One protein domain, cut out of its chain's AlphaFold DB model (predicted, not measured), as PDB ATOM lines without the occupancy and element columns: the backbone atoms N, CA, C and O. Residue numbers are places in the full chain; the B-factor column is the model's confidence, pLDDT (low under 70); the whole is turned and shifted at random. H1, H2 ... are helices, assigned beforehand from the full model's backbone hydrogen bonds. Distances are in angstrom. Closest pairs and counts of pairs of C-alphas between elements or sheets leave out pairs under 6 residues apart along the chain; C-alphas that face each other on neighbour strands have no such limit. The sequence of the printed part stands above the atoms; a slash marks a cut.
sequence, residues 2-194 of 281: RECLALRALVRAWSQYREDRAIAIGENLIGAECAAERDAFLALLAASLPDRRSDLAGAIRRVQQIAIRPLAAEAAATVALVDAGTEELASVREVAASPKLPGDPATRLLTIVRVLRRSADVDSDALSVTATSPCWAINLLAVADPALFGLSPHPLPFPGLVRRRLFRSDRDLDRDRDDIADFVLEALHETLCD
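Overview. This is residues 2 to 194 of the 281 residues of an uncharacterized protein of Sphingopyxis sp. H115 (UniProt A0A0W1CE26). The short helix H8 makes the middle of a rounded, all-helix domain, between the long H4 on one side and H1 on the other. The hairpin H2 and H3 packs at one end, and H5 with the small H6, H7 and H10 makes the other end, with H11 running from H5 to the first turns of H1. The printed part has 193 residues with eleven named helices, H1 to H11 in order, and no named strand. It is compact, with a radius of gyration of the C-alphas of 16.3 A and spans of 46 by 39 by 27 A.

Along the chain. H1, residues 2 to 20, begins at C-alpha 2 (139.917, 100.405, 131.399) and is 26.6 A long. H2 is residues 35 to 48, 19.9 A, and H3 residues 55 to 66, 16.5 A. H4, residues 72 to 96, is the longest at 35.4 A, with a kink of 26 degrees near residue 86. H5 is residues 105 to 115, H6 118 to 121, H7 126 to 132, H8 135 to 144, H9 146 to 149 and H10 164 to 167. H11, residues 173 to 194, is 32.0 A long and ends at C-alpha 194 (132.353, 107.225, 135.057).

Arrangement. H1 touches H8 at a shallow tilt of 9 degrees, opposite ways; the closest C-alphas, of Asp 20 and Trp 136, are 5.1 A apart. With residues 2 to 10 alone H1 touches H3, about perpendicular at 75 degrees, closest at Ala 6 and Leu 56, 5.2 A between C-alphas. H2 and H3 form a hairpin at 22 degrees, and H2 touches H4, the same way at a shallow tilt of 34 degrees, only just short of steep, with the C-alphas of Ala 36 and Thr 78 closest at 4.6 A. H4 touches H8 with residues 85 to 93 alone, about perpendicular at 84 degrees, closest at the C-alphas of Leu 89 and Ala 137, 5.5 A. H1 and H4 are apart. H8 and H9 only just touch, with 3 pairs of C-alphas within 8 A, and only at the corner. H11 touches H5 with residues 176 to 184 alone, the C-alphas of Ala 106 and Ala 181 being closest at 5.5 A, and touches H1 with residues 191 to 194 alone, closest at the C-alphas of Leu 5 and Asp 194, 6.6 A. H7 touches H6 and H10, with closest C-alphas Ser 119 and Ala 126 at 5.7 A and Thr 130 and Arg 164 at 6.0 A. Every O i to N i+4 pair is within hydrogen-bond range in H1, H2, H3, H5 and H8; H4 has 19 of 21, H11 16 of 18, and H7 0 of 3 but 3 of 4 O i to N i+3 pairs, while H6, H9 and H10 are too short for an i+4 pair.

Size, cuts and confidence. The C-alphas farthest apart, of Ala 72 and Asp 174, are 48.4 A apart. The printed part has no cut. The links from H1 to H2 and from H9 to H10 are long, 14 residues each. The mean pLDDT of the printed part is 91.1; residues 120 to 129, 131, 153 and 155 are under 70.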
ATOM      1  N   ARG A   2     139.904  99.588 132.635       92.50
ATOM      2  CA  ARG A   2     139.917 100.405 131.399       92.50
ATOM      3  C   ARG A   2     138.864  99.985 130.370       92.50
ATOM      4  O   ARG A   2     138.098 100.821 129.914       92.50
ATOM      5  N   GLU A   3     138.743  98.680 130.110       94.44
ATOM      6  CA  GLU A   3     137.692  98.139 129.232       94.44
ATOM      7  C   GLU A   3     136.279  98.503 129.720       94.44
ATOM      8  O   GLU A   3     135.446  98.923 128.928       94.44
ATOM      9  N   CYS A   4     136.013  98.405 131.028       96.56
ATOM     10  CA  CYS A   4     134.719  98.778 131.607       96.56
ATOM     11  C   CYS A   4     134.426 100.276 131.416       96.56
ATOM     12  O   CYS A   4     133.327 100.624 130.996       96.56
ATOM     13  N   LEU A   5     135.413 101.150 131.641       95.69
ATOM     14  CA  LEU A   5     135.276 102.588 131.390       95.69
ATOM     15  C   LEU A   5     134.975 102.877 129.910       95.69
ATOM     16  O   LEU A   5     134.043 103.616 129.607       95.69
ATOM     17  N   ALA A   6     135.714 102.252 128.990       96.19
ATOM     18  CA  ALA A   6     135.503 102.410 127.553       96.19
ATOM     19  C   ALA A   6     134.125 101.896 127.099       96.19
ATOM     20  O   ALA A   6     133.460 102.548 126.299       96.19
ATOM     21  N   LEU A   7     133.662 100.764 127.639       97.62
ATOM     22  CA  LEU A   7     132.324 100.235 127.370       97.62
ATOM     23  C   LEU A   7     131.220 101.167 127.888       97.62
ATOM     24  O   LEU A   7     130.252 101.399 127.170       97.62
ATOM     25  N   ARG A   8     131.370 101.742 129.088       96.12
ATOM     26  CA  ARG A   8     130.412 102.724 129.632       96.12
ATOM     27  C   ARG A   8     130.328 103.974 128.765       96.12
ATOM     28  O   ARG A   8     129.230 104.413 128.426       96.12
ATOM     29  N   ALA A   9     131.480 104.500 128.355       95.69
ATOM     30  CA  ALA A   9     131.532 105.622 127.431       95.69
ATOM     31  C   ALA A   9     130.857 105.293 126.093       95.69
ATOM     32  O   ALA A   9     130.108 106.111 125.570       95.69
ATOM     33  N   LEU A  10     131.064 104.080 125.571       97.44
ATOM     34  CA  LEU A  10     130.443 103.625 124.330       97.44
ATOM     35  C   LEU A  10     128.914 103.481 124.452       97.44
ATOM     36  O   LEU A  10     128.197 103.857 123.530       97.44
ATOM     37  N   VAL A  11     128.404 102.994 125.589       97.19
ATOM     38  CA  VAL A  11     126.956 102.927 125.878       97.19
ATOM     39  C   VAL A  11     126.341 104.326 125.936       97.19
ATOM     40  O   VAL A  11     125.291 104.559 125.338       97.19
ATOM     41  N   ARG A  12     127.007 105.282 126.591       96.38
ATOM     42  CA  ARG A  12     126.551 106.681 126.618       96.38
ATOM     43  C   ARG A  12     126.600 107.332 125.239       96.38
ATOM     44  O   ARG A  12     125.644 107.990 124.843       96.38
ATOM     45  N   ALA A  13     127.676 107.105 124.487       97.44
ATOM     46  CA  ALA A  13     127.813 107.580 123.115       97.44
ATOM     47  C   ALA A  13     126.708 107.027 122.202       97.44
ATOM     48  O   ALA A  13     126.187 107.762 121.372       97.44
ATOM     49  N   TRP A  14     126.307 105.767 122.391       97.81
ATOM     50  CA  TRP A  14     125.170 105.178 121.684       97.81
ATOM     51  C   TRP A  14     123.842 105.851 122.038       97.81
ATOM     52  O   TRP A  14     123.076 106.177 121.133       97.81
ATOM     53  N   SER A  15     123.580 106.109 123.325       96.44
ATOM     54  CA  SER A  15     122.380 106.848 123.747       96.44
ATOM     55  C   SER A  15     122.320 108.225 123.086       96.44
ATOM     56  O   SER A  15     121.317 108.563 122.462       96.44
ATOM     57  N   GLN A  16     123.431 108.968 123.127       96.12
ATOM     58  CA  GLN A  16     123.525 110.279 122.490       96.12
ATOM     59  C   GLN A  16     123.325 110.194 120.973       96.12
ATOM     60  O   GLN A  16     122.563 110.968 120.405       96.12
ATOM     61  N   TYR A  17     123.964 109.228 120.307       96.31
ATOM     62  CA  TYR A  17     123.821 109.021 118.866       96.31
ATOM     63  C   TYR A  17     122.366 108.742 118.466       96.31
ATOM     64  O   TYR A  17     121.879 109.282 117.470       96.31
ATOM     65  N   ARG A  18     121.651 107.935 119.262       95.12
ATOM     66  CA  ARG A  18     120.224 107.669 119.054       95.12
ATOM     67  C   ARG A  18     119.381 108.928 119.199       95.12
ATOM     68  O   ARG A  18     118.537 109.175 118.343       95.12
ATOM     69  N   GLU A  19     119.612 109.730 120.232       93.00
ATOM     70  CA  GLU A  19     118.915 111.008 120.421       93.00
ATOM     71  C   GLU A  19     119.190 111.976 119.261       93.00
ATOM     72  O   GLU A  19     118.265 112.546 118.669       93.00
ATOM     73  N   ASP A  20     120.458 112.095 118.865       93.06
ATOM     74  CA  ASP A  20     120.892 112.981 117.790       93.06
ATOM     75  C   ASP A  20     120.286 112.588 116.432       93.06
ATOM     76  O   ASP A  20     119.960 113.460 115.625       93.06
ATOM     77  N   ARG A  21     120.076 111.289 116.187       91.00
ATOM     78  CA  ARG A  21     119.474 110.762 114.948       91.00
ATOM     79  C   ARG A  21     117.988 110.397 115.068       91.00
ATOM     80  O   ARG A  21     117.430 109.855 114.122       91.00
ATOM     81  N   ALA A  22     117.338 110.711 116.194       89.62
ATOM     82  CA  ALA A  22     115.938 110.362 116.484       89.62
ATOM     83  C   ALA A  22     115.603 108.859 116.341       89.62
ATOM     84  O   ALA A  22     114.525 108.482 115.881       89.62
ATOM     85  N   ILE A  23     116.517 107.983 116.757       91.56
ATOM     86  CA  ILE A  23     116.340 106.528 116.717       91.56
ATOM     87  C   ILE A  23     115.548 106.079 117.955       91.56
ATOM     88  O   ILE A  23     116.077 106.015 119.065       91.56
ATOM     89  N   ALA A  24     114.272 105.735 117.768       89.19
ATOM     90  CA  ALA A  24     113.346 105.467 118.873       89.19
ATOM     91  C   ALA A  24     113.540 104.107 119.577       89.19
ATOM     92  O   ALA A  24     113.253 103.993 120.765       89.19
ATOM     93  N   ILE A  25     114.059 103.082 118.892       91.56
ATOM     94  CA  ILE A  25     114.216 101.710 119.429       91.56
ATOM     95  C   ILE A  25     115.694 101.352 119.657       91.56
ATOM     96  O   ILE A  25     116.575 102.128 119.279       91.56
ATOM     97  N   GLY A  26     115.983 100.203 120.282       91.12
ATOM     98  CA  GLY A  26     117.360  99.731 120.479       91.12
ATOM     99  C   GLY A  26     118.134 100.464 121.571       91.12
ATOM    100  O   GLY A  26     119.289 100.837 121.375       91.12
ATOM    101  N   GLU A  27     117.512 100.670 122.734       92.44
ATOM    102  CA  GLU A  27     118.146 101.338 123.880       92.44
ATOM    103  C   GLU A  27     119.427 100.647 124.340       92.44
ATOM    104  O   GLU A  27     120.454 101.289 124.556       92.44
ATOM    105  N   ASN A  28     119.399  99.319 124.414       92.31
ATOM    106  CA  ASN A  28     120.571  98.556 124.790       92.31
ATOM    107  C   ASN A  28     121.517  98.385 123.591       92.31
ATOM    108  O   ASN A  28     121.177  97.715 122.615       92.31
ATOM    109  N   LEU A  29     122.744  98.901 123.718       96.00
ATOM    110  CA  LEU A  29     123.804  98.802 122.709       96.00
ATOM    111  C   LEU A  29     124.115  97.358 122.274       96.00
ATOM    112  O   LEU A  29     124.499  97.129 121.135       96.00
ATOM    113  N   ILE A  30     123.959  96.366 123.153       95.12
ATOM    114  CA  ILE A  30     124.166  94.944 122.815       95.12
ATOM    115  C   ILE A  30     122.851  94.199 122.531       95.12
ATOM    116  O   ILE A  30     122.840  92.964 122.440       95.12
ATOM    117  N   GLY A  31     121.740  94.931 122.423       91.50
ATOM    118  CA  GLY A  31     120.417  94.430 122.065       91.50
ATOM    119  C   GLY A  31     120.326  93.943 120.616       91.50
ATOM    120  O   GLY A  31     121.247  94.107 119.816       91.50
ATOM    121  N   ALA A  32     119.211  93.285 120.296       88.25
ATOM    122  CA  ALA A  32     118.936  92.781 118.949       88.25
ATOM    123  C   ALA A  32     118.255  93.824 118.046       88.25
ATOM    124  O   ALA A  32     118.328  93.717 116.828       88.25
ATOM    125  N   GLU A  33     117.593  94.812 118.640       90.69
ATOM    126  CA  GLU A  33     116.878  95.865 117.923       90.69
ATOM    127  C   GLU A  33     117.853  96.857 117.278       90.69
ATOM    128  O   GLU A  33     118.937  97.101 117.811       90.69
ATOM    129  N   CYS A  34     117.449  97.467 116.160       91.88
ATOM    130  CA  CYS A  34     118.243  98.480 115.457       91.88
ATOM    131  C   CYS A  34     119.669  98.024 115.091       91.88
ATOM    132  O   CYS A  34     120.600  98.829 115.109       91.88
ATOM    133  N   ALA A  35     119.854  96.749 114.720       94.75
ATOM    134  CA  ALA A  35     121.175  96.210 114.391       94.75
ATOM    135  C   ALA A  35     121.893  97.026 113.302       94.75
ATOM    136  O   ALA A  35     123.084  97.298 113.442       94.75
ATOM    137  N   ALA A  36     121.157  97.486 112.283       96.12
ATOM    138  CA  ALA A  36     121.717  98.290 111.199       96.12
ATOM    139  C   ALA A  36     122.349  99.606 111.696       96.12
ATOM    140  O   ALA A  36     123.503  99.899 111.377       96.12
ATOM    141  N   GLU A  37     121.609 100.357 112.518       96.62
ATOM    142  CA  GLU A  37     122.039 101.637 113.098       96.62
ATOM    143  C   GLU A  37     123.156 101.454 114.129       96.62
ATOM    144  O   GLU A  37     124.124 102.213 114.140       96.62
ATOM    145  N   ARG A  38     123.058 100.417 114.971       97.31
ATOM    146  CA  ARG A  38     124.104 100.058 115.934       97.31
ATOM    147  C   ARG A  38     125.420  99.784 115.215       97.31
ATOM    148  O   ARG A  38     126.457 100.323 115.594       97.31
ATOM    149  N   ASP A  39     125.390  98.940 114.191       97.75
ATOM    150  CA  ASP A  39     126.602  98.533 113.486       97.75
ATOM    151  C   ASP A  39     127.177  99.694 112.659       97.75
ATOM    152  O   ASP A  39     128.399  99.839 112.596       97.75
ATOM    153  N   ALA A  40     126.324 100.583 112.131       98.00
ATOM    154  CA  ALA A  40     126.755 101.821 111.484       98.00
ATOM    155  C   ALA A  40     127.437 102.776 112.474       98.00
ATOM    156  O   ALA A  40     128.545 103.239 112.208       98.00
ATOM    157  N   PHE A  41     126.841 103.005 113.649       98.25
ATOM    158  CA  PHE A  41     127.451 103.781 114.734       98.25
ATOM    159  C   PHE A  41     128.839 103.246 115.108       98.25
ATOM    160  O   PHE A  41     129.808 104.006 115.162       98.25
ATOM    161  N   LEU A  42     128.959 101.932 115.323       98.31
ATOM    162  CA  LEU A  42     130.228 101.295 115.680       98.31
ATOM    163  C   LEU A  42     131.276 101.426 114.568       98.31
ATOM    164  O   LEU A  42     132.447 101.657 114.868       98.31
ATOM    165  N   ALA A  43     130.875 101.286 113.301       98.19
ATOM    166  CA  ALA A  43     131.767 101.418 112.152       98.19
ATOM    167  C   ALA A  43     132.265 102.861 111.970       98.19
ATOM    168  O   ALA A  43     133.471 103.080 111.847       98.19
ATOM    169  N   LEU A  44     131.358 103.839 112.026       98.44
ATOM    170  CA  LEU A  44     131.667 105.268 111.929       98.44
ATOM    171  C   LEU A  44     132.589 105.727 113.067       98.44
ATOM    172  O   LEU A  44     133.572 106.439 112.838       98.44
ATOM    173  N   LEU A  45     132.320 105.270 114.295       97.75
ATOM    174  CA  LEU A  45     133.180 105.549 115.439       97.75
ATOM    175  C   LEU A  45     134.554 104.901 115.269       97.75
ATOM    176  O   LEU A  45     135.561 105.585 115.425       97.75
ATOM    177  N   ALA A  46     134.615 103.620 114.895       97.25
ATOM    178  CA  ALA A  46     135.880 102.918 114.678       97.25
ATOM    179  C   ALA A  46     136.747 103.580 113.595       97.25
ATOM    180  O   ALA A  46     137.964 103.657 113.759       97.25
ATOM    181  N   ALA A  47     136.132 104.070 112.515       95.69
ATOM    182  CA  ALA A  47     136.817 104.799 111.451       95.69
ATOM    183  C   ALA A  47     137.355 106.163 111.917       95.69
ATOM    184  O   ALA A  47     138.349 106.646 111.381       95.69
ATOM    185  N   SER A  48     136.728 106.757 112.934       95.06
ATOM    186  CA  SER A  48     137.098 108.066 113.479       95.06
ATOM    187  C   SER A  48     138.187 108.013 114.552       95.06
ATOM    188  O   SER A  48     138.713 109.066 114.919       95.06
ATOM    189  N   LEU A  49     138.521 106.825 115.073       94.25
ATOM    190  CA  LEU A  49     139.520 106.668 116.129       94.25
ATOM    191  C   LEU A  49     140.940 106.935 115.598       94.25
ATOM    192  O   LEU A  49     141.352 106.293 114.627       94.25
ATOM    193  N   PRO A  50     141.738 107.787 116.272       89.88
ATOM    194  CA  PRO A  50     143.124 108.042 115.877       89.88
ATOM    195  C   PRO A  50     144.028 106.815 116.088       89.88
ATOM    196  O   PRO A  50     144.968 106.600 115.326       89.88
ATOM    197  N   ASP A  51     143.726 105.976 117.087       90.06
ATOM    198  CA  ASP A  51     144.431 104.718 117.352       90.06
ATOM    199  C   ASP A  51     143.470 103.517 117.384       90.06
ATOM    200  O   ASP A  51     142.586 103.399 118.242       90.06
ATOM    201  N   ARG A  52     143.706 102.555 116.482       88.12
ATOM    202  CA  ARG A  52     142.958 101.286 116.370       88.12
ATOM    203  C   ARG A  52     143.206 100.319 117.535       88.12
ATOM    204  O   ARG A  52     142.504  99.308 117.663       88.12
ATOM    205  N   ARG A  53     144.212 100.590 118.368       90.69
ATOM    206  CA  ARG A  53     144.554  99.818 119.571       90.69
ATOM    207  C   ARG A  53     144.046 100.458 120.864       90.69
ATOM    208  O   ARG A  53     144.244  99.865 121.921       90.69
ATOM    209  N   SER A  54     143.353 101.594 120.780       92.81
ATOM    210  CA  SER A  54     142.742 102.259 121.934       92.81
ATOM    211  C   SER A  54     141.749 101.363 122.690       92.81
ATOM    212  O   SER A  54     141.169 100.420 122.135       92.81
ATOM    213  N   ASP A  55     141.503 101.690 123.964       94.75
ATOM    214  CA  ASP A  55     140.518 100.986 124.797       94.75
ATOM    215  C   ASP A  55     139.105 101.046 124.179       94.75
ATOM    216  O   ASP A  55     138.370 100.059 124.225       94.75
ATOM    217  N   LEU A  56     138.750 102.157 123.515       95.44
ATOM    218  CA  LEU A  56     137.500 102.289 122.753       95.44
ATOM    219  C   LEU A  56     137.439 101.333 121.559       95.44
ATOM    220  O   LEU A  56     136.416 100.684 121.357       95.44
ATOM    221  N   ALA A  57     138.528 101.168 120.803       96.31
ATOM    222  CA  ALA A  57     138.568 100.170 119.735       96.31
ATOM    223  C   ALA A  57     138.375  98.743 120.288       96.31
ATOM    224  O   ALA A  57     137.727  97.905 119.658       96.31
ATOM    225  N   GLY A  58     138.909  98.464 121.484       96.75
ATOM    226  CA  GLY A  58     138.640  97.230 122.228       96.75
ATOM    227  C   GLY A  58     137.166  97.064 122.601       96.75
ATOM    228  O   GLY A  58     136.585  96.011 122.336       96.75
ATOM    229  N   ALA A  59     136.549  98.114 123.145       97.31
ATOM    230  CA  ALA A  59     135.131  98.149 123.497       97.31
ATOM    231  C   ALA A  59     134.217  97.924 122.276       97.31
ATOM    232  O   ALA A  59     133.275  97.140 122.357       97.31
ATOM    233  N   ILE A  60     134.532  98.522 121.121       98.12
ATOM    234  CA  ILE A  60     133.793  98.303 119.867       98.12
ATOM    235  C   ILE A  60     133.842  96.828 119.459       98.12
ATOM    236  O   ILE A  60     132.798  96.217 119.224       98.12
ATOM    237  N   ARG A  61     135.036  96.216 119.448       97.25
ATOM    238  CA  ARG A  61     135.186  94.782 119.141       97.25
ATOM    239  C   ARG A  61     134.410  93.909 120.123       97.25
ATOM    240  O   ARG A  61     133.799  92.921 119.720       97.25
ATOM    241  N   ARG A  62     134.399  94.282 121.408       97.56
ATOM    242  CA  ARG A  62     133.623  93.587 122.439       97.56
ATOM    243  C   ARG A  62     132.126  93.640 122.140       97.56
ATOM    244  O   ARG A  62     131.467  92.608 122.220       97.56
ATOM    245  N   VAL A  63     131.590  94.801 121.768       97.62
ATOM    246  CA  VAL A  63     130.178  94.929 121.380       97.62
ATOM    247  C   VAL A  63     129.881  94.083 120.148       97.62
ATOM    248  O   VAL A  63     128.937  93.306 120.185       97.62
ATOM    249  N   GLN A  64     130.717  94.133 119.110       95.88
ATOM    250  CA  GLN A  64     130.549  93.320 117.895       95.88
ATOM    251  C   GLN A  64     130.579  91.808 118.179       95.88
ATOM    252  O   GLN A  64     129.856  91.040 117.550       95.88
ATOM    253  N   GLN A  65     131.377  91.367 119.156       95.12
ATOM    254  CA  GLN A  65     131.402  89.977 119.618       95.12
ATOM    255  C   GLN A  65     130.100  89.573 120.339       95.12
ATOM    256  O   GLN A  65     129.645  88.432 120.223       95.12
ATOM    257  N   ILE A  66     129.519  90.487 121.121       95.50
ATOM    258  CA  ILE A  66     128.327  90.245 121.948       95.50
ATOM    259  C   ILE A  66     127.032  90.487 121.177       95.50
ATOM    260  O   ILE A  66     126.010  89.908 121.523       95.50
ATOM    261  N   ALA A  67     127.025  91.340 120.166       92.75
ATOM    262  CA  ALA A  67     125.851  91.656 119.372       92.75
ATOM    263  C   ALA A  67     125.415  90.455 118.522       92.75
ATOM    264  O   ALA A  67     126.220  89.605 118.132       92.75
ATOM    265  N   ILE A  68     124.107  90.307 118.297       90.25
ATOM    266  CA  ILE A  68     123.611  89.313 117.332       90.25
ATOM    267  C   ILE A  68     123.993  89.795 115.934       90.25
ATOM    268  O   ILE A  68     123.883  90.988 115.644       90.25
ATOM    269  N   ARG A  69     124.464  88.864 115.094       88.44
ATOM    270  CA  ARG A  69     124.802  89.169 113.704       88.44
ATOM    271  C   ARG A  69     123.553  89.678 112.975       88.44
ATOM    272  O   ARG A  69     122.525  89.005 113.075       88.44
ATOM    273  N   PRO A  70     123.648  90.807 112.257       90.38
ATOM    274  CA  PRO A  70     122.522  91.342 111.506       90.38
ATOM    275  C   PRO A  70     122.098  90.382 110.390       90.38
ATOM    276  O   PRO A  70     122.908  89.615 109.857       90.38
ATOM    277  N   LEU A  71     120.822  90.444 110.019       93.44
ATOM    278  CA  LEU A  71     120.318  89.813 108.802       93.44
ATOM    279  C   LEU A  71     120.866  90.535 107.559       93.44
ATOM    280  O   LEU A  71     121.324  91.671 107.632       93.44
ATOM    281  N   ALA A  72     120.784  89.899 106.386       94.75
ATOM    282  CA  ALA A  72     121.339  90.458 105.147       94.75
ATOM    283  C   ALA A  72     120.782  91.857 104.802       94.75
ATOM    284  O   ALA A  72     121.538  92.730 104.384       94.75
ATOM    285  N   ALA A  73     119.483  92.084 105.024       95.00
ATOM    286  CA  ALA A  73     118.856  93.387 104.801       95.00
ATOM    287  C   ALA A  73     119.385  94.465 105.765       95.00
ATOM    288  O   ALA A  73     119.652  95.588 105.348       95.00
ATOM    289  N   GLU A  74     119.592  94.113 107.037       95.00
ATOM    290  CA  GLU A  74     120.166  95.020 108.035       95.00
ATOM    291  C   GLU A  74     121.632  95.332 107.717       95.00
ATOM    292  O   GLU A  74     122.043  96.482 107.815       95.00
ATOM    293  N   ALA A  75     122.402  94.340 107.261       95.19
ATOM    294  CA  ALA A  75     123.786  94.536 106.842       95.19
ATOM    295  C   ALA A  75     123.897  95.474 105.626       95.19
ATOM    296  O   ALA A  75     124.770  96.339 105.596       95.19
ATOM    297  N   ALA A  76     122.998  95.349 104.643       96.75
ATOM    298  CA  ALA A  76     122.934  96.276 103.512       96.75
ATOM    299  C   ALA A  76     122.563  97.702 103.962       96.75
ATOM    300  O   ALA A  76     123.171  98.669 103.504       96.75
ATOM    301  N   ALA A  77     121.621  97.833 104.901       96.94
ATOM    302  CA  ALA A  77     121.267  99.123 105.488       96.94
ATOM    303  C   ALA A  77     122.444  99.750 106.257       96.94
ATOM    304  O   ALA A  77     122.681 100.947 106.120       96.94
ATOM    305  N   THR A  78     123.230  98.957 106.997       97.69
ATOM    306  CA  THR A  78     124.463  99.427 107.649       97.69
ATOM    307  C   THR A  78     125.427 100.047 106.645       97.69
ATOM    308  O   THR A  78     125.936 101.129 106.910       97.69
ATOM    309  N   VAL A  79     125.669  99.400 105.499       97.75
ATOM    310  CA  VAL A  79     126.575  99.934 104.465       97.75
ATOM    311  C   VAL A  79     126.097 101.305 103.987       97.75
ATOM    312  O   VAL A  79     126.861 102.261 104.044       97.75
ATOM    313  N   ALA A  80     124.814 101.434 103.637       96.69
ATOM    314  CA  ALA A  80     124.251 102.709 103.190       96.69
ATOM    315  C   ALA A  80     124.360 103.820 104.257       96.69
ATOM    316  O   ALA A  80     124.676 104.965 103.937       96.69
ATOM    317  N   LEU A  81     124.126 103.485 105.532       96.25
ATOM    318  CA  LEU A  81     124.263 104.421 106.651       96.25
ATOM    319  C   LEU A  81     125.717 104.852 106.877       96.25
ATOM    320  O   LEU A  81     125.970 106.017 107.177       96.25
ATOM    321  N   VAL A  82     126.669 103.924 106.744       97.94
ATOM    322  CA  VAL A  82     128.102 104.212 106.890       97.94
ATOM    323  C   VAL A  82     128.597 105.088 105.747       97.94
ATOM    324  O   VAL A  82     129.310 106.054 106.010       97.94
ATOM    325  N   ASP A  83     128.195 104.803 104.510       96.00
ATOM    326  CA  ASP A  83     128.586 105.596 103.342       96.00
ATOM    327  C   ASP A  83     128.103 107.047 103.492       96.00
ATOM    328  O   ASP A  83     128.911 107.975 103.441       96.00
ATOM    329  N   ALA A  84     126.816 107.244 103.810       92.56
ATOM    330  CA  ALA A  84     126.250 108.574 104.051       92.56
ATOM    331  C   ALA A  84     126.884 109.282 105.264       92.56
ATOM    332  O   ALA A  84     127.137 110.486 105.239       92.56
ATOM    333  N   GLY A  85     127.157 108.544 106.344       95.69
ATOM    334  CA  GLY A  85     127.761 109.104 107.552       95.69
ATOM    335  C   GLY A  85     129.236 109.482 107.384       95.69
ATOM    336  O   GLY A  85     129.716 110.392 108.058       95.69
ATOM    337  N   THR A  86     129.965 108.804 106.498       96.56
ATOM    338  CA  THR A  86     131.399 109.047 106.290       96.56
ATOM    339  C   THR A  86     131.650 110.423 105.681       96.56
ATOM    340  O   THR A  86     132.556 111.125 106.132       96.56
ATOM    341  N   GLU A  87     130.834 110.833 104.709       93.06
ATOM    342  CA  GLU A  87     130.921 112.165 104.099       93.06
ATOM    343  C   GLU A  87     130.668 113.269 105.136       93.06
ATOM    344  O   GLU A  87     131.495 114.163 105.310       93.06
ATOM    345  N   GLU A  88     129.587 113.145 105.911       94.75
ATOM    346  CA  GLU A  88     129.246 114.103 106.967       94.75
ATOM    347  C   GLU A  88     130.355 114.208 108.029       94.75
ATOM    348  O   GLU A  88     130.760 115.305 108.413       94.75
ATOM    349  N   LEU A  89     130.906 113.074 108.485       96.62
ATOM    350  CA  LEU A  89     132.018 113.071 109.442       96.62
ATOM    351  C   LEU A  89     133.266 113.758 108.892       96.62
ATOM    352  O   LEU A  89     133.956 114.444 109.650       96.62
ATOM    353  N   ALA A  90     133.565 113.577 107.604       95.94
ATOM    354  CA  ALA A  90     134.693 114.238 106.964       95.94
ATOM    355  C   ALA A  90     134.501 115.762 106.958       95.94
ATOM    356  O   ALA A  90     135.405 116.480 107.390       95.94
ATOM    357  N   SER A  91     133.314 116.248 106.580       95.06
ATOM    358  CA  SER A  91     132.991 117.681 106.593       95.06
ATOM    359  C   SER A  91     133.067 118.289 107.996       95.06
ATOM    360  O   SER A  91     133.675 119.343 108.189       95.06
ATOM    361  N   VAL A  92     132.509 117.622 109.011       97.06
ATOM    362  CA  VAL A  92     132.583 118.112 110.399       97.06
ATOM    363  C   VAL A  92     134.024 118.124 110.904       97.06
ATOM    364  O   VAL A  92     134.440 119.085 111.557       97.06
ATOM    365  N   ARG A  93     134.808 117.085 110.593       97.12
ATOM    366  CA  ARG A  93     136.221 117.008 110.982       97.12
ATOM    367  C   ARG A  93     137.040 118.121 110.339       97.12
ATOM    368  O   ARG A  93     137.879 118.693 111.026       97.12
ATOM    369  N   GLU A  94     136.802 118.445 109.071       97.12
ATOM    370  CA  GLU A  94     137.482 119.548 108.385       97.12
ATOM    371  C   GLU A  94     137.244 120.882 109.102       97.12
ATOM    372  O   GLU A  94     138.198 121.595 109.426       97.12
ATOM    373  N   VAL A  95     135.985 121.182 109.445       97.38
ATOM    374  CA  VAL A  95     135.641 122.389 110.208       97.38
ATOM    375  C   VAL A  95     136.321 122.377 111.579       97.38
ATOM    376  O   VAL A  95     136.949 123.368 111.954       97.38
ATOM    377  N   ALA A  96     136.249 121.263 112.315       96.56
ATOM    378  CA  ALA A  96     136.810 121.136 113.663       96.56
ATOM    379  C   ALA A  96     138.353 121.169 113.700       96.56
ATOM    380  O   ALA A  96     138.945 121.596 114.694       96.56
ATOM    381  N   ALA A  97     139.011 120.760 112.615       95.81
ATOM    382  CA  ALA A  97     140.464 120.799 112.464       95.81
ATOM    383  C   ALA A  97     140.996 122.175 112.021       95.81
ATOM    384  O   ALA A  97     142.211 122.366 111.941       95.81
ATOM    385  N   SER A  98     140.119 123.144 111.738       96.25
ATOM    386  CA  SER A  98     140.533 124.467 111.277       96.25
ATOM    387  C   SER A  98     141.445 125.169 112.300       96.25
ATOM    388  O   SER A  98     141.053 125.361 113.458       96.25
ATOM    389  N   PRO A  99     142.635 125.651 111.886       93.69
ATOM    390  CA  PRO A  99     143.555 126.362 112.775       93.69
ATOM    391  C   PRO A  99     143.039 127.753 113.173       93.69
ATOM    392  O   PRO A  99     143.607 128.391 114.053       93.69
ATOM    393  N   LYS A 100     141.970 128.236 112.524       94.56
ATOM    394  CA  LYS A 100     141.341 129.534 112.814       94.56
ATOM    395  C   LYS A 100     140.354 129.470 113.981       94.56
ATOM    396  O   LYS A 100     139.814 130.502 114.370       94.56
ATOM    397  N   LEU A 101     140.068 128.275 114.501       96.12
ATOM    398  CA  LEU A 101     139.122 128.112 115.596       96.12
ATOM    399  C   LEU A 101     139.682 128.660 116.920       96.12
ATOM    400  O   LEU A 101     140.866 128.464 117.205       96.12
ATOM    401  N   PRO A 102     138.830 129.271 117.764       95.00
ATOM    402  CA  PRO A 102     139.206 129.717 119.104       95.00
ATOM    403  C   PRO A 102     139.857 128.614 119.952       95.00
ATOM    404  O   PRO A 102     139.613 127.421 119.750       95.00
ATOM    405  N   GLY A 103     140.689 129.012 120.917       92.06
ATOM    406  CA  GLY A 103     141.305 128.081 121.873       92.06
ATOM    407  C   GLY A 103     140.355 127.630 122.987       92.06
ATOM    408  O   GLY A 103     140.431 126.486 123.419       92.06
ATOM    409  N   ASP A 104     139.446 128.509 123.421       93.19
ATOM    410  CA  ASP A 104     138.437 128.202 124.440       93.19
ATOM    411  C   ASP A 104     137.430 127.144 123.932       93.19
ATOM    412  O   ASP A 104     136.822 127.376 122.879       93.19
ATOM    413  N   PRO A 105     137.211 126.016 124.642       93.38
ATOM    414  CA  PRO A 105     136.368 124.916 124.160       93.38
ATOM    415  C   PRO A 105     134.920 125.310 123.862       93.38
ATOM    416  O   PRO A 105     134.378 124.918 122.827       93.38
ATOM    417  N   ALA A 106     134.294 126.115 124.726       93.81
ATOM    418  CA  ALA A 106     132.904 126.531 124.546       93.81
ATOM    419  C   ALA A 106     132.760 127.448 123.322       93.81
ATOM    420  O   ALA A 106     131.934 127.213 122.438       93.81
ATOM    421  N   THR A 107     133.630 128.453 123.207       94.50
ATOM    422  CA  THR A 107     133.646 129.376 122.062       94.50
ATOM    423  C   THR A 107     133.991 128.649 120.757       94.50
ATOM    424  O   THR A 107     133.409 128.931 119.704       94.50
ATOM    425  N   ARG A 108     134.907 127.674 120.812       95.69
ATOM    426  CA  ARG A 108     135.252 126.793 119.689       95.69
ATOM    427  C   ARG A 108     134.043 125.989 119.218       95.69
ATOM    428  O   ARG A 108     133.720 126.048 118.033       95.69
ATOM    429  N   LEU A 109     133.362 125.283 120.121       95.62
ATOM    430  CA  LEU A 109     132.167 124.496 119.797       95.62
ATOM    431  C   LEU A 109     131.050 125.368 119.226       95.62
ATOM    432  O   LEU A 109     130.469 125.013 118.203       95.62
ATOM    433  N   LEU A 110     130.801 126.539 119.818       94.25
ATOM    434  CA  LEU A 110     129.813 127.489 119.306       94.25
ATOM    435  C   LEU A 110     130.136 127.928 117.873       94.25
ATOM    436  O   LEU A 110     129.246 127.997 117.027       94.25
ATOM    437  N   THR A 111     131.413 128.188 117.586       94.94
ATOM    438  CA  THR A 111     131.872 128.551 116.238       94.94
ATOM    439  C   THR A 111     131.623 127.415 115.246       94.94
ATOM    440  O   THR A 111     131.063 127.653 114.179       94.94
ATOM    441  N   ILE A 112     131.971 126.176 115.612       95.69
ATOM    442  CA  ILE A 112     131.743 124.983 114.781       95.69
ATOM    443  C   ILE A 112     130.247 124.787 114.505       95.69
ATOM    444  O   ILE A 112     129.848 124.636 113.352       95.69
ATOM    445  N   VAL A 113     129.407 124.837 115.544       93.75
ATOM    446  CA  VAL A 113     127.950 124.675 115.415       93.75
ATOM    447  C   VAL A 113     127.361 125.729 114.483       93.75
ATOM    448  O   VAL A 113     126.529 125.392 113.646       93.75
ATOM    449  N   ARG A 114     127.799 126.990 114.592       90.81
ATOM    450  CA  ARG A 114     127.336 128.079 113.721       90.81
ATOM    451  C   ARG A 114     127.715 127.853 112.261       90.81
ATOM    452  O   ARG A 114     126.861 128.022 111.401       90.81
ATOM    453  N   VAL A 115     128.951 127.434 111.986       92.06
ATOM    454  CA  VAL A 115     129.411 127.119 110.618       92.06
ATOM    455  C   VAL A 115     128.609 125.967 110.010       92.06
ATOM    456  O   VAL A 115     128.304 125.979 108.825       92.06
ATOM    457  N   LEU A 116     128.238 124.980 110.825       92.06
ATOM    458  CA  LEU A 116     127.521 123.782 110.394       92.06
ATOM    459  C   LEU A 116     125.985 123.914 110.470       92.06
ATOM    460  O   LEU A 116     125.259 122.932 110.275       92.06
ATOM    461  N   ARG A 117     125.459 125.102 110.789       88.44
ATOM    462  CA  ARG A 117     124.024 125.339 110.984       88.44
ATOM    463  C   ARG A 117     123.296 125.464 109.641       88.44
ATOM    464  O   ARG A 117     123.202 126.543 109.079       88.44
ATOM    465  N   ARG A 118     122.684 124.365 109.189       82.12
ATOM    466  CA  ARG A 118     121.899 124.288 107.932       82.12
ATOM    467  C   ARG A 118     120.543 125.001 107.970       82.12
ATOM    468  O   ARG A 118     119.992 125.338 106.933       82.12
ATOM    469  N   SER A 119     119.979 125.213 109.159       73.81
ATOM    470  CA  SER A 119     118.664 125.858 109.330       73.81
ATOM    471  C   SER A 119     118.667 127.361 109.044       73.81
ATOM    472  O   SER A 119     117.601 127.969 109.033       73.81
ATOM    473  N   ALA A 120     119.839 127.969 108.844       63.91
ATOM    474  CA  ALA A 120     119.948 129.372 108.461       63.91
ATOM    475  C   ALA A 120     119.480 129.625 107.015       63.91
ATOM    476  O   ALA A 120     119.035 130.728 106.721       63.91
ATOM    477  N   ASP A 121     119.531 128.601 106.156       63.53
ATOM    478  CA  ASP A 121     119.255 128.708 104.716       63.53
ATOM    479  C   ASP A 121     117.844 128.219 104.326       63.53
ATOM    480  O   ASP A 121     117.553 128.021 103.146       63.53
ATOM    481  N   VAL A 122     116.968 127.964 105.306       64.38
ATOM    482  CA  VAL A 122     115.647 127.358 105.087       64.38
ATOM    483  C   VAL A 122     114.550 128.228 105.706       64.38
ATOM    484  O   VAL A 122     114.463 128.333 106.926       64.38
ATOM    485  N   ASP A 123     113.675 128.789 104.865       57.81
ATOM    486  CA  ASP A 123     112.533 129.632 105.278       57.81
ATOM    487  C   ASP A 123     111.374 128.842 105.941       57.81
ATOM    488  O   ASP A 123     110.436 129.434 106.478       57.81
ATOM    489  N   SER A 124     111.399 127.502 105.898       59.47
ATOM    490  CA  SER A 124     110.391 126.619 106.516       59.47
ATOM    491  C   SER A 124     110.718 126.250 107.974       59.47
ATOM    492  O   SER A 124     111.734 126.671 108.511       59.47
ATOM    493  N   ASP A 125     109.875 125.420 108.611       65.81
ATOM    494  CA  ASP A 125     109.996 124.958 110.008       65.81
ATOM    495  C   ASP A 125     111.441 124.612 110.432       65.81
ATOM    496  O   ASP A 125     111.959 123.525 110.174       65.81
ATOM    497  N   ALA A 126     112.102 125.542 111.128       60.78
ATOM    498  CA  ALA A 126     113.482 125.389 111.583       60.78
ATOM    499  C   ALA A 126     113.671 124.164 112.500       60.78
ATOM    500  O   ALA A 126     114.784 123.642 112.616       60.78
ATOM    501  N   LEU A 127     112.595 123.676 113.136       65.38
ATOM    502  CA  LEU A 127     112.625 122.480 113.970       65.38
ATOM    503  C   LEU A 127     112.849 121.218 113.130       65.38
ATOM    504  O   LEU A 127     113.671 120.380 113.517       65.38
ATOM    505  N   SER A 128     112.187 121.093 111.976       63.91
ATOM    506  CA  SER A 128     112.302 119.917 111.108       63.91
ATOM    507  C   SER A 128     113.706 119.783 110.509       63.91
ATOM    508  O   SER A 128     114.223 118.672 110.390       63.91
ATOM    509  N   VAL A 129     114.381 120.905 110.234       67.00
ATOM    510  CA  VAL A 129     115.759 120.932 109.704       67.00
ATOM    511  C   VAL A 129     116.782 120.416 110.724       67.00
ATOM    512  O   VAL A 129     117.825 119.881 110.356       67.00
ATOM    513  N   THR A 130     116.489 120.468 112.028       70.44
ATOM    514  CA  THR A 130     117.418 119.917 113.032       70.44
ATOM    515  C   THR A 130     117.553 118.395 112.982       70.44
ATOM    516  O   THR A 130     118.491 117.854 113.574       70.44
ATOM    517  N   ALA A 131     116.638 117.690 112.305       66.56
ATOM    518  CA  ALA A 131     116.720 116.242 112.094       66.56
ATOM    519  C   ALA A 131     117.842 115.841 111.138       66.56
ATOM    520  O   ALA A 131     118.367 114.738 111.250       66.56
ATOM    521  N   THR A 132     118.256 116.751 110.260       76.62
ATOM    522  CA  THR A 132     119.384 116.561 109.342       76.62
ATOM    523  C   THR A 132     120.639 117.293 109.821       76.62
ATOM    524  O   THR A 132     121.593 117.464 109.062       76.62
ATOM    525  N   SER A 133     120.654 117.749 111.082       85.00
ATOM    526  CA  SER A 133     121.810 118.445 111.645       85.00
ATOM    527  C   SER A 133     123.000 117.495 111.848       85.00
ATOM    528  O   SER A 133     122.813 116.334 112.226       85.00
ATOM    529  N   PRO A 134     124.241 117.989 111.701       92.69
ATOM    530  CA  PRO A 134     125.452 117.210 111.965       92.69
ATOM    531  C   PRO A 134     125.761 117.027 113.463       92.69
ATOM    532  O   PRO A 134     126.892 116.714 113.833       92.69
ATOM    533  N   CYS A 135     124.773 117.207 114.349       94.94
ATOM    534  CA  CYS A 135     124.921 117.084 115.803       94.94
ATOM    535  C   CYS A 135     125.557 115.743 116.210       94.94
ATOM    536  O   CYS A 135     126.532 115.716 116.961       94.94
ATOM    537  N   TRP A 136     125.063 114.646 115.626       96.00
ATOM    538  CA  TRP A 136     125.575 113.298 115.875       96.00
ATOM    539  C   TRP A 136     127.059 113.162 115.514       96.00
ATOM    540  O   TRP A 136     127.798 112.467 116.207       96.00
ATOM    541  N   ALA A 137     127.510 113.826 114.446       97.12
ATOM    542  CA  ALA A 137     128.879 113.737 113.953       97.12
ATOM    543  C   ALA A 137     129.846 114.494 114.872       97.12
ATOM    544  O   ALA A 137     130.918 113.976 115.183       97.12
ATOM    545  N   ILE A 138     129.442 115.662 115.392       97.06
ATOM    546  CA  ILE A 138     130.209 116.379 116.424       97.06
ATOM    547  C   ILE A 138     130.354 115.507 117.675       97.06
ATOM    548  O   ILE A 138     131.469 115.299 118.146       97.06
ATOM    549  N   ASN A 139     129.250 114.957 118.189       97.19
ATOM    550  CA  ASN A 139     129.278 114.125 119.394       97.19
ATOM    551  C   ASN A 139     130.068 112.818 119.193       97.19
ATOM    552  O   ASN A 139     130.759 112.375 120.108       97.19
ATOM    553  N   LEU A 140     130.030 112.217 118.000       97.44
ATOM    554  CA  LEU A 140     130.835 111.037 117.674       97.44
ATOM    555  C   LEU A 140     132.332 111.375 117.628       97.44
ATOM    556  O   LEU A 140     133.145 110.660 118.218       97.44
ATOM    557  N   LEU A 141     132.707 112.493 117.002       96.50
ATOM    558  CA  LEU A 141     134.090 112.973 117.010       96.50
ATOM    559  C   LEU A 141     134.551 113.366 118.417       96.50
ATOM    560  O   LEU A 141     135.710 113.153 118.741       96.50
ATOM    561  N   ALA A 142     133.668 113.867 119.280       95.56
ATOM    562  CA  ALA A 142     133.996 114.183 120.671       95.56
ATOM    563  C   ALA A 142     134.318 112.938 121.514       95.56
ATOM    564  O   ALA A 142     135.032 113.013 122.513       95.56
ATOM    565  N   VAL A 143     133.803 111.779 121.107       95.50
ATOM    566  CA  VAL A 143     134.154 110.478 121.685       95.50
ATOM    567  C   VAL A 143     135.469 109.963 121.097       95.50
ATOM    568  O   VAL A 143     136.284 109.404 121.829       95.50
ATOM    569  N   ALA A 144     135.678 110.136 119.790       94.88
ATOM    570  CA  ALA A 144     136.823 109.575 119.076       94.88
ATOM    571  C   ALA A 144     138.121 110.382 119.232       94.88
ATOM    572  O   ALA A 144     139.196 109.808 119.398       94.88
ATOM    573  N   ASP A 145     138.011 111.704 119.135       93.19
ATOM    574  CA  ASP A 145     139.107 112.664 119.034       93.19
ATOM    575  C   ASP A 145     138.740 114.001 119.727       93.19
ATOM    576  O   ASP A 145     138.526 115.029 119.075       93.19
ATOM    577  N   PRO A 146     138.649 114.009 121.073       92.75
ATOM    578  CA  PRO A 146     138.288 115.191 121.867       92.75
ATOM    579  C   PRO A 146     139.159 116.427 121.630       92.75
ATOM    580  O   PRO A 146     138.735 117.554 121.902       92.75
ATOM    581  N   ALA A 147     140.395 116.223 121.171       92.00
ATOM    582  CA  ALA A 147     141.360 117.288 120.941       92.00
ATOM    583  C   ALA A 147     140.891 118.258 119.845       92.00
ATOM    584  O   ALA A 147     141.188 119.450 119.927       92.00
ATOM    585  N   LEU A 148     140.074 117.791 118.889       93.19
ATOM    586  CA  LEU A 148     139.426 118.642 117.881       93.19
ATOM    587  C   LEU A 148     138.596 119.775 118.509       93.19
ATOM    588  O   LEU A 148     138.464 120.857 117.930       93.19
ATOM    589  N   PHE A 149     138.080 119.553 119.720       94.25
ATOM    590  CA  PHE A 149     137.211 120.482 120.445       94.25
ATOM    591  C   PHE A 149     137.919 121.209 121.597       94.25
ATOM    592  O   PHE A 149     137.269 121.905 122.370       94.25
ATOM    593  N   GLY A 150     139.247 121.090 121.706       90.69
ATOM    594  CA  GLY A 150     140.042 121.811 122.706       90.69
ATOM    595  C   GLY A 150     139.933 121.274 124.140       90.69
ATOM    596  O   GLY A 150     140.348 121.963 125.064       90.69
ATOM    597  N   LEU A 151     139.389 120.069 124.352       87.75
ATOM    598  CA  LEU A 151     139.095 119.561 125.701       87.75
ATOM    599  C   LEU A 151     140.285 118.911 126.410       87.75
ATOM    600  O   LEU A 151     140.569 119.228 127.561       87.75
ATOM    601  N   SER A 152     140.962 117.957 125.770       77.25
ATOM    602  CA  SER A 152     142.048 117.214 126.415       77.25
ATOM    603  C   SER A 152     143.015 116.624 125.387       77.25
ATOM    604  O   SER A 152     142.562 116.071 124.383       77.25
ATOM    605  N   PRO A 153     144.338 116.667 125.647       67.06
ATOM    606  CA  PRO A 153     145.330 115.944 124.851       67.06
ATOM    607  C   PRO A 153     145.318 114.432 125.137       67.06
ATOM    608  O   PRO A 153     145.837 113.646 124.348       67.06
ATOM    609  N   HIS A 154     144.738 114.008 126.264       70.81
ATOM    610  CA  HIS A 154     144.519 112.600 126.580       70.81
ATOM    611  C   HIS A 154     143.125 112.169 126.104       70.81
ATOM    612  O   HIS A 154     142.154 112.864 126.420       70.81
ATOM    613  N   PRO A 155     142.999 111.038 125.385       69.44
ATOM    614  CA  PRO A 155     141.757 110.635 124.733       69.44
ATOM    615  C   PRO A 155     140.756 110.076 125.754       69.44
ATOM    616  O   PRO A 155     140.599 108.864 125.903       69.44
ATOM    617  N   LEU A 156     140.097 110.968 126.491       86.19
ATOM    618  CA  LEU A 156     138.897 110.653 127.257       86.19
ATOM    619  C   LEU A 156     137.671 110.941 126.387       86.19
ATOM    620  O   LEU A 156     137.571 112.044 125.866       86.19
ATOM    621  N   PRO A 157     136.735 109.999 126.223       91.12
ATOM    622  CA  PRO A 157     135.536 110.245 125.433       91.12
ATOM    623  C   PRO A 157     134.586 111.217 126.143       91.12
ATOM    624  O   PRO A 157     134.294 111.044 127.331       91.12
ATOM    625  N   PHE A 158     134.047 112.188 125.403       92.62
ATOM    626  CA  PHE A 158     133.040 113.132 125.901       92.62
ATOM    627  C   PHE A 158     131.764 113.059 125.056       92.62
ATOM    628  O   PHE A 158     131.552 113.889 124.172       92.62
ATOM    629  N   PRO A 159     130.912 112.040 125.268       91.12
ATOM    630  CA  PRO A 159     129.626 111.980 124.588       91.12
ATOM    631  C   PRO A 159     128.722 113.130 125.057       91.12
ATOM    632  O   PRO A 159     128.639 113.393 126.257       91.12
ATOM    633  N   GLY A 160     128.027 113.770 124.113       92.75
ATOM    634  CA  GLY A 160     127.002 114.779 124.404       92.75
ATOM    635  C   GLY A 160     127.512 116.211 124.590       92.75
ATOM    636  O   GLY A 160     126.901 116.968 125.334       92.75
ATOM    637  N   LEU A 161     128.603 116.608 123.918       93.69
ATOM    638  CA  LEU A 161     129.089 117.999 123.946       93.69
ATOM    639  C   LEU A 161     128.087 119.008 123.382       93.69
ATOM    640  O   LEU A 161     128.091 120.171 123.778       93.69
ATOM    641  N   VAL A 162     127.273 118.594 122.414       94.56
ATOM    642  CA  VAL A 162     126.285 119.459 121.763       94.56
ATOM    643  C   VAL A 162     124.928 118.780 121.700       94.56
ATOM    644  O   VAL A 162     124.820 117.556 121.679       94.56
ATOM    645  N   ARG A 163     123.872 119.593 121.627       92.12
ATOM    646  CA  ARG A 163     122.492 119.131 121.450       92.12
ATOM    647  C   ARG A 163     121.902 119.701 120.169       92.12
ATOM    648  O   ARG A 163     122.144 120.863 119.837       92.12
ATOM    649  N   ARG A 164     121.020 118.938 119.516       90.06
ATOM    650  CA  ARG A 164     120.340 119.326 118.260       90.06
ATOM    651  C   ARG A 164     119.698 120.709 118.304       90.06
ATOM    652  O   ARG A 164     119.668 121.404 117.294       90.06
ATOM    653  N   ARG A 165     119.211 121.129 119.478       87.62
ATOM    654  CA  ARG A 165     118.591 122.447 119.653       87.62
ATOM    655  C   ARG A 165     119.520 123.593 119.247       87.62
ATOM    656  O   ARG A 165     119.019 124.552 118.686       87.62
ATOM    657  N   LEU A 166     120.836 123.471 119.434       89.62
ATOM    658  CA  LEU A 166     121.817 124.505 119.067       89.62
ATOM    659  C   LEU A 166     121.941 124.731 117.550       89.62
ATOM    660  O   LEU A 166     122.513 125.729 117.116       89.62
ATOM    661  N   PHE A 167     121.407 123.822 116.734       89.31
ATOM    662  CA  PHE A 167     121.394 123.937 115.277       89.31
ATOM    663  C   PHE A 167     120.138 124.623 114.742       89.31
ATOM    664  O   PHE A 167     119.935 124.644 113.531       89.31
ATOM    665  N   ARG A 168     119.284 125.179 115.606       86.12
ATOM    666  CA  ARG A 168     118.141 125.989 115.175       86.12
ATOM    667  C   ARG A 168     118.568 127.430 114.902       86.12
ATOM    668  O   ARG A 168     119.352 127.997 115.662       86.12
ATOM    669  N   SER A 169     118.049 128.014 113.829       82.12
ATOM    670  CA  SER A 169     118.327 129.391 113.409       82.12
ATOM    671  C   SER A 169     117.581 130.435 114.240       82.12
ATOM    672  O   SER A 169     118.080 131.543 114.393       82.12
ATOM    673  N   ASP A 170     116.453 130.069 114.852       82.62
ATOM    674  CA  ASP A 170     115.579 130.954 115.634       82.62
ATOM    675  C   ASP A 170     116.032 131.185 117.088       82.62
ATOM    676  O   ASP A 170     115.270 131.676 117.921       82.62
ATOM    677  N   ARG A 171     117.268 130.806 117.421       83.94
ATOM    678  CA  ARG A 171     117.799 130.888 118.783       83.94
ATOM    679  C   ARG A 171     118.569 132.172 119.045       83.94
ATOM    680  O   ARG A 171     119.290 132.678 118.190       83.94
ATOM    681  N   ASP A 172     118.439 132.637 120.282       84.19
ATOM    682  CA  ASP A 172     119.193 133.758 120.830       84.19
ATOM    683  C   ASP A 172     120.680 133.393 120.975       84.19
ATOM    684  O   ASP A 172     121.039 132.396 121.607       84.19
ATOM    685  N   LEU A 173     121.540 134.218 120.376       78.19
ATOM    686  CA  LEU A 173     122.978 133.989 120.292       78.19
ATOM    687  C   LEU A 173     123.684 134.079 121.644       78.19
ATOM    688  O   LEU A 173     124.691 133.387 121.819       78.19
ATOM    689  N   ASP A 174     123.182 134.902 122.566       81.06
ATOM    690  CA  ASP A 174     123.777 135.038 123.896       81.06
ATOM    691  C   ASP A 174     123.451 133.804 124.742       81.06
ATOM    692  O   ASP A 174     124.338 133.214 125.357       81.06
ATOM    693  N   ARG A 175     122.209 133.309 124.653       87.06
ATOM    694  CA  ARG A 175     121.791 132.062 125.319       87.06
ATOM    695  C   ARG A 175     122.509 130.828 124.785       87.06
ATOM    696  O   ARG A 175     122.752 129.895 125.541       87.06
ATOM    697  N   ASP A 176     122.846 130.798 123.495       88.81
ATOM    698  CA  ASP A 176     123.602 129.689 122.901       88.81
ATOM    699  C   ASP A 176     124.994 129.529 123.530       88.81
ATOM    700  O   ASP A 176     125.509 128.411 123.597       88.81
ATOM    701  N   ARG A 177     125.607 130.626 123.994       88.38
ATOM    702  CA  ARG A 177     126.908 130.582 124.666       88.38
ATOM    703  C   ARG A 177     126.806 129.911 126.034       88.38
ATOM    704  O   ARG A 177     127.614 129.027 126.316       88.38
ATOM    705  N   ASP A 178     125.825 130.316 126.834       90.56
ATOM    706  CA  ASP A 178     125.595 129.757 128.169       90.56
ATOM    707  C   ASP A 178     125.204 128.275 128.071       90.56
ATOM    708  O   ASP A 178     125.823 127.426 128.709       90.56
ATOM    709  N   ASP A 179     124.284 127.939 127.158       92.88
ATOM    710  CA  ASP A 179     123.868 126.557 126.893       92.88
ATOM    711  C   ASP A 179     125.055 125.646 126.529       92.88
ATOM    712  O   ASP A 179     125.138 124.511 126.995       92.88
ATOM    713  N   ILE A 180     125.975 126.113 125.675       93.62
ATOM    714  CA  ILE A 180     127.150 125.317 125.293       93.62
ATOM    715  C   ILE A 180     128.101 125.124 126.469       93.62
ATOM    716  O   ILE A 180     128.641 124.028 126.621       93.62
ATOM    717  N   ALA A 181     128.322 126.154 127.285       92.50
ATOM    718  CA  ALA A 181     129.154 126.018 128.474       92.50
ATOM    719  C   ALA A 181     128.570 124.960 129.424       92.50
ATOM    720  O   ALA A 181     129.300 124.068 129.860       92.50
ATOM    721  N   ASP A 182     127.255 124.996 129.646       93.81
ATOM    722  CA  ASP A 182     126.549 124.014 130.467       93.81
ATOM    723  C   ASP A 182     126.674 122.593 129.901       93.81
ATOM    724  O   ASP A 182     126.992 121.665 130.643       93.81
ATOM    725  N   PHE A 183     126.510 122.401 128.587       93.88
ATOM    726  CA  PHE A 183     126.660 121.074 127.972       93.88
ATOM    727  C   PHE A 183     128.084 120.536 128.044       93.88
ATOM    728  O   PHE A 183     128.284 119.347 128.293       93.88
ATOM    729  N   VAL A 184     129.086 121.397 127.852       92.94
ATOM    730  CA  VAL A 184     130.488 121.002 128.016       92.94
ATOM    731  C   VAL A 184     130.731 120.561 129.456       92.94
ATOM    732  O   VAL A 184     131.293 119.488 129.674       92.94
ATOM    733  N   LEU A 185     130.280 121.340 130.442       93.12
ATOM    734  CA  LEU A 185     130.428 120.998 131.857       93.12
ATOM    735  C   LEU A 185     129.700 119.699 132.216       93.12
ATOM    736  O   LEU A 185     130.275 118.863 132.909       93.12
ATOM    737  N   GLU A 186     128.487 119.488 131.713       93.38
ATOM    738  CA  GLU A 186     127.715 118.257 131.908       93.38
ATOM    739  C   GLU A 186     128.440 117.036 131.319       93.38
ATOM    740  O   GLU A 186     128.605 116.017 131.994       93.38
ATOM    741  N   ALA A 187     128.960 117.143 130.092       93.25
ATOM    742  CA  ALA A 187     129.711 116.067 129.452       93.25
ATOM    743  C   ALA A 187     131.007 115.731 130.214       93.25
ATOM    744  O   ALA A 187     131.304 114.551 130.438       93.25
ATOM    745  N   LEU A 188     131.754 116.751 130.657       91.88
ATOM    746  CA  LEU A 188     132.944 116.589 131.500       91.88
ATOM    747  C   LEU A 188     132.589 115.931 132.840       91.88
ATOM    748  O   LEU A 188     133.264 114.988 133.264       91.88
ATOM    749  N   HIS A 189     131.521 116.401 133.487       92.62
ATOM    750  CA  HIS A 189     131.041 115.894 134.767       92.62
ATOM    751  C   HIS A 189     130.669 114.415 134.683       92.62
ATOM    752  O   HIS A 189     131.085 113.621 135.526       92.62
ATOM    753  N   GLU A 190     129.930 114.012 133.654       92.06
ATOM    754  CA  GLU A 190     129.537 112.617 133.498       92.06
ATOM    755  C   GLU A 190     130.727 111.705 133.165       92.06
ATOM    756  O   GLU A 190     130.824 110.592 133.690       92.06
ATOM    757  N   THR A 191     131.687 112.165 132.354       92.06
ATOM    758  CA  THR A 191     132.937 111.417 132.129       92.06
ATOM    759  C   THR A 191     133.732 111.264 133.429       92.06
ATOM    760  O   THR A 191     134.224 110.172 133.729       92.06
ATOM    761  N   LEU A 192     133.797 112.308 134.259       92.31
ATOM    762  CA  LEU A 192     134.415 112.240 135.583       92.31
ATOM    763  C   LEU A 192     133.663 111.278 136.519       92.31
ATOM    764  O   LEU A 192     134.287 110.502 137.249       92.31
ATOM    765  N   CYS A 193     132.330 111.269 136.464       92.75
ATOM    766  CA  CYS A 193     131.516 110.313 137.200       92.75
ATOM    767  C   CYS A 193     131.847 108.873 136.802       92.75
ATOM    768  O   CYS A 193     132.029 108.034 137.679       92.75
ATOM    769  N   ASP A 194     131.974 108.566 135.511       91.81
ATOM    770  CA  ASP A 194     132.353 107.225 135.057       91.81
ATOM    771  C   ASP A 194     133.757 106.820 135.540       91.81
ATOM    772  O   ASP A 194     133.941 105.695 136.019       91.81
TER     773      ASP A 194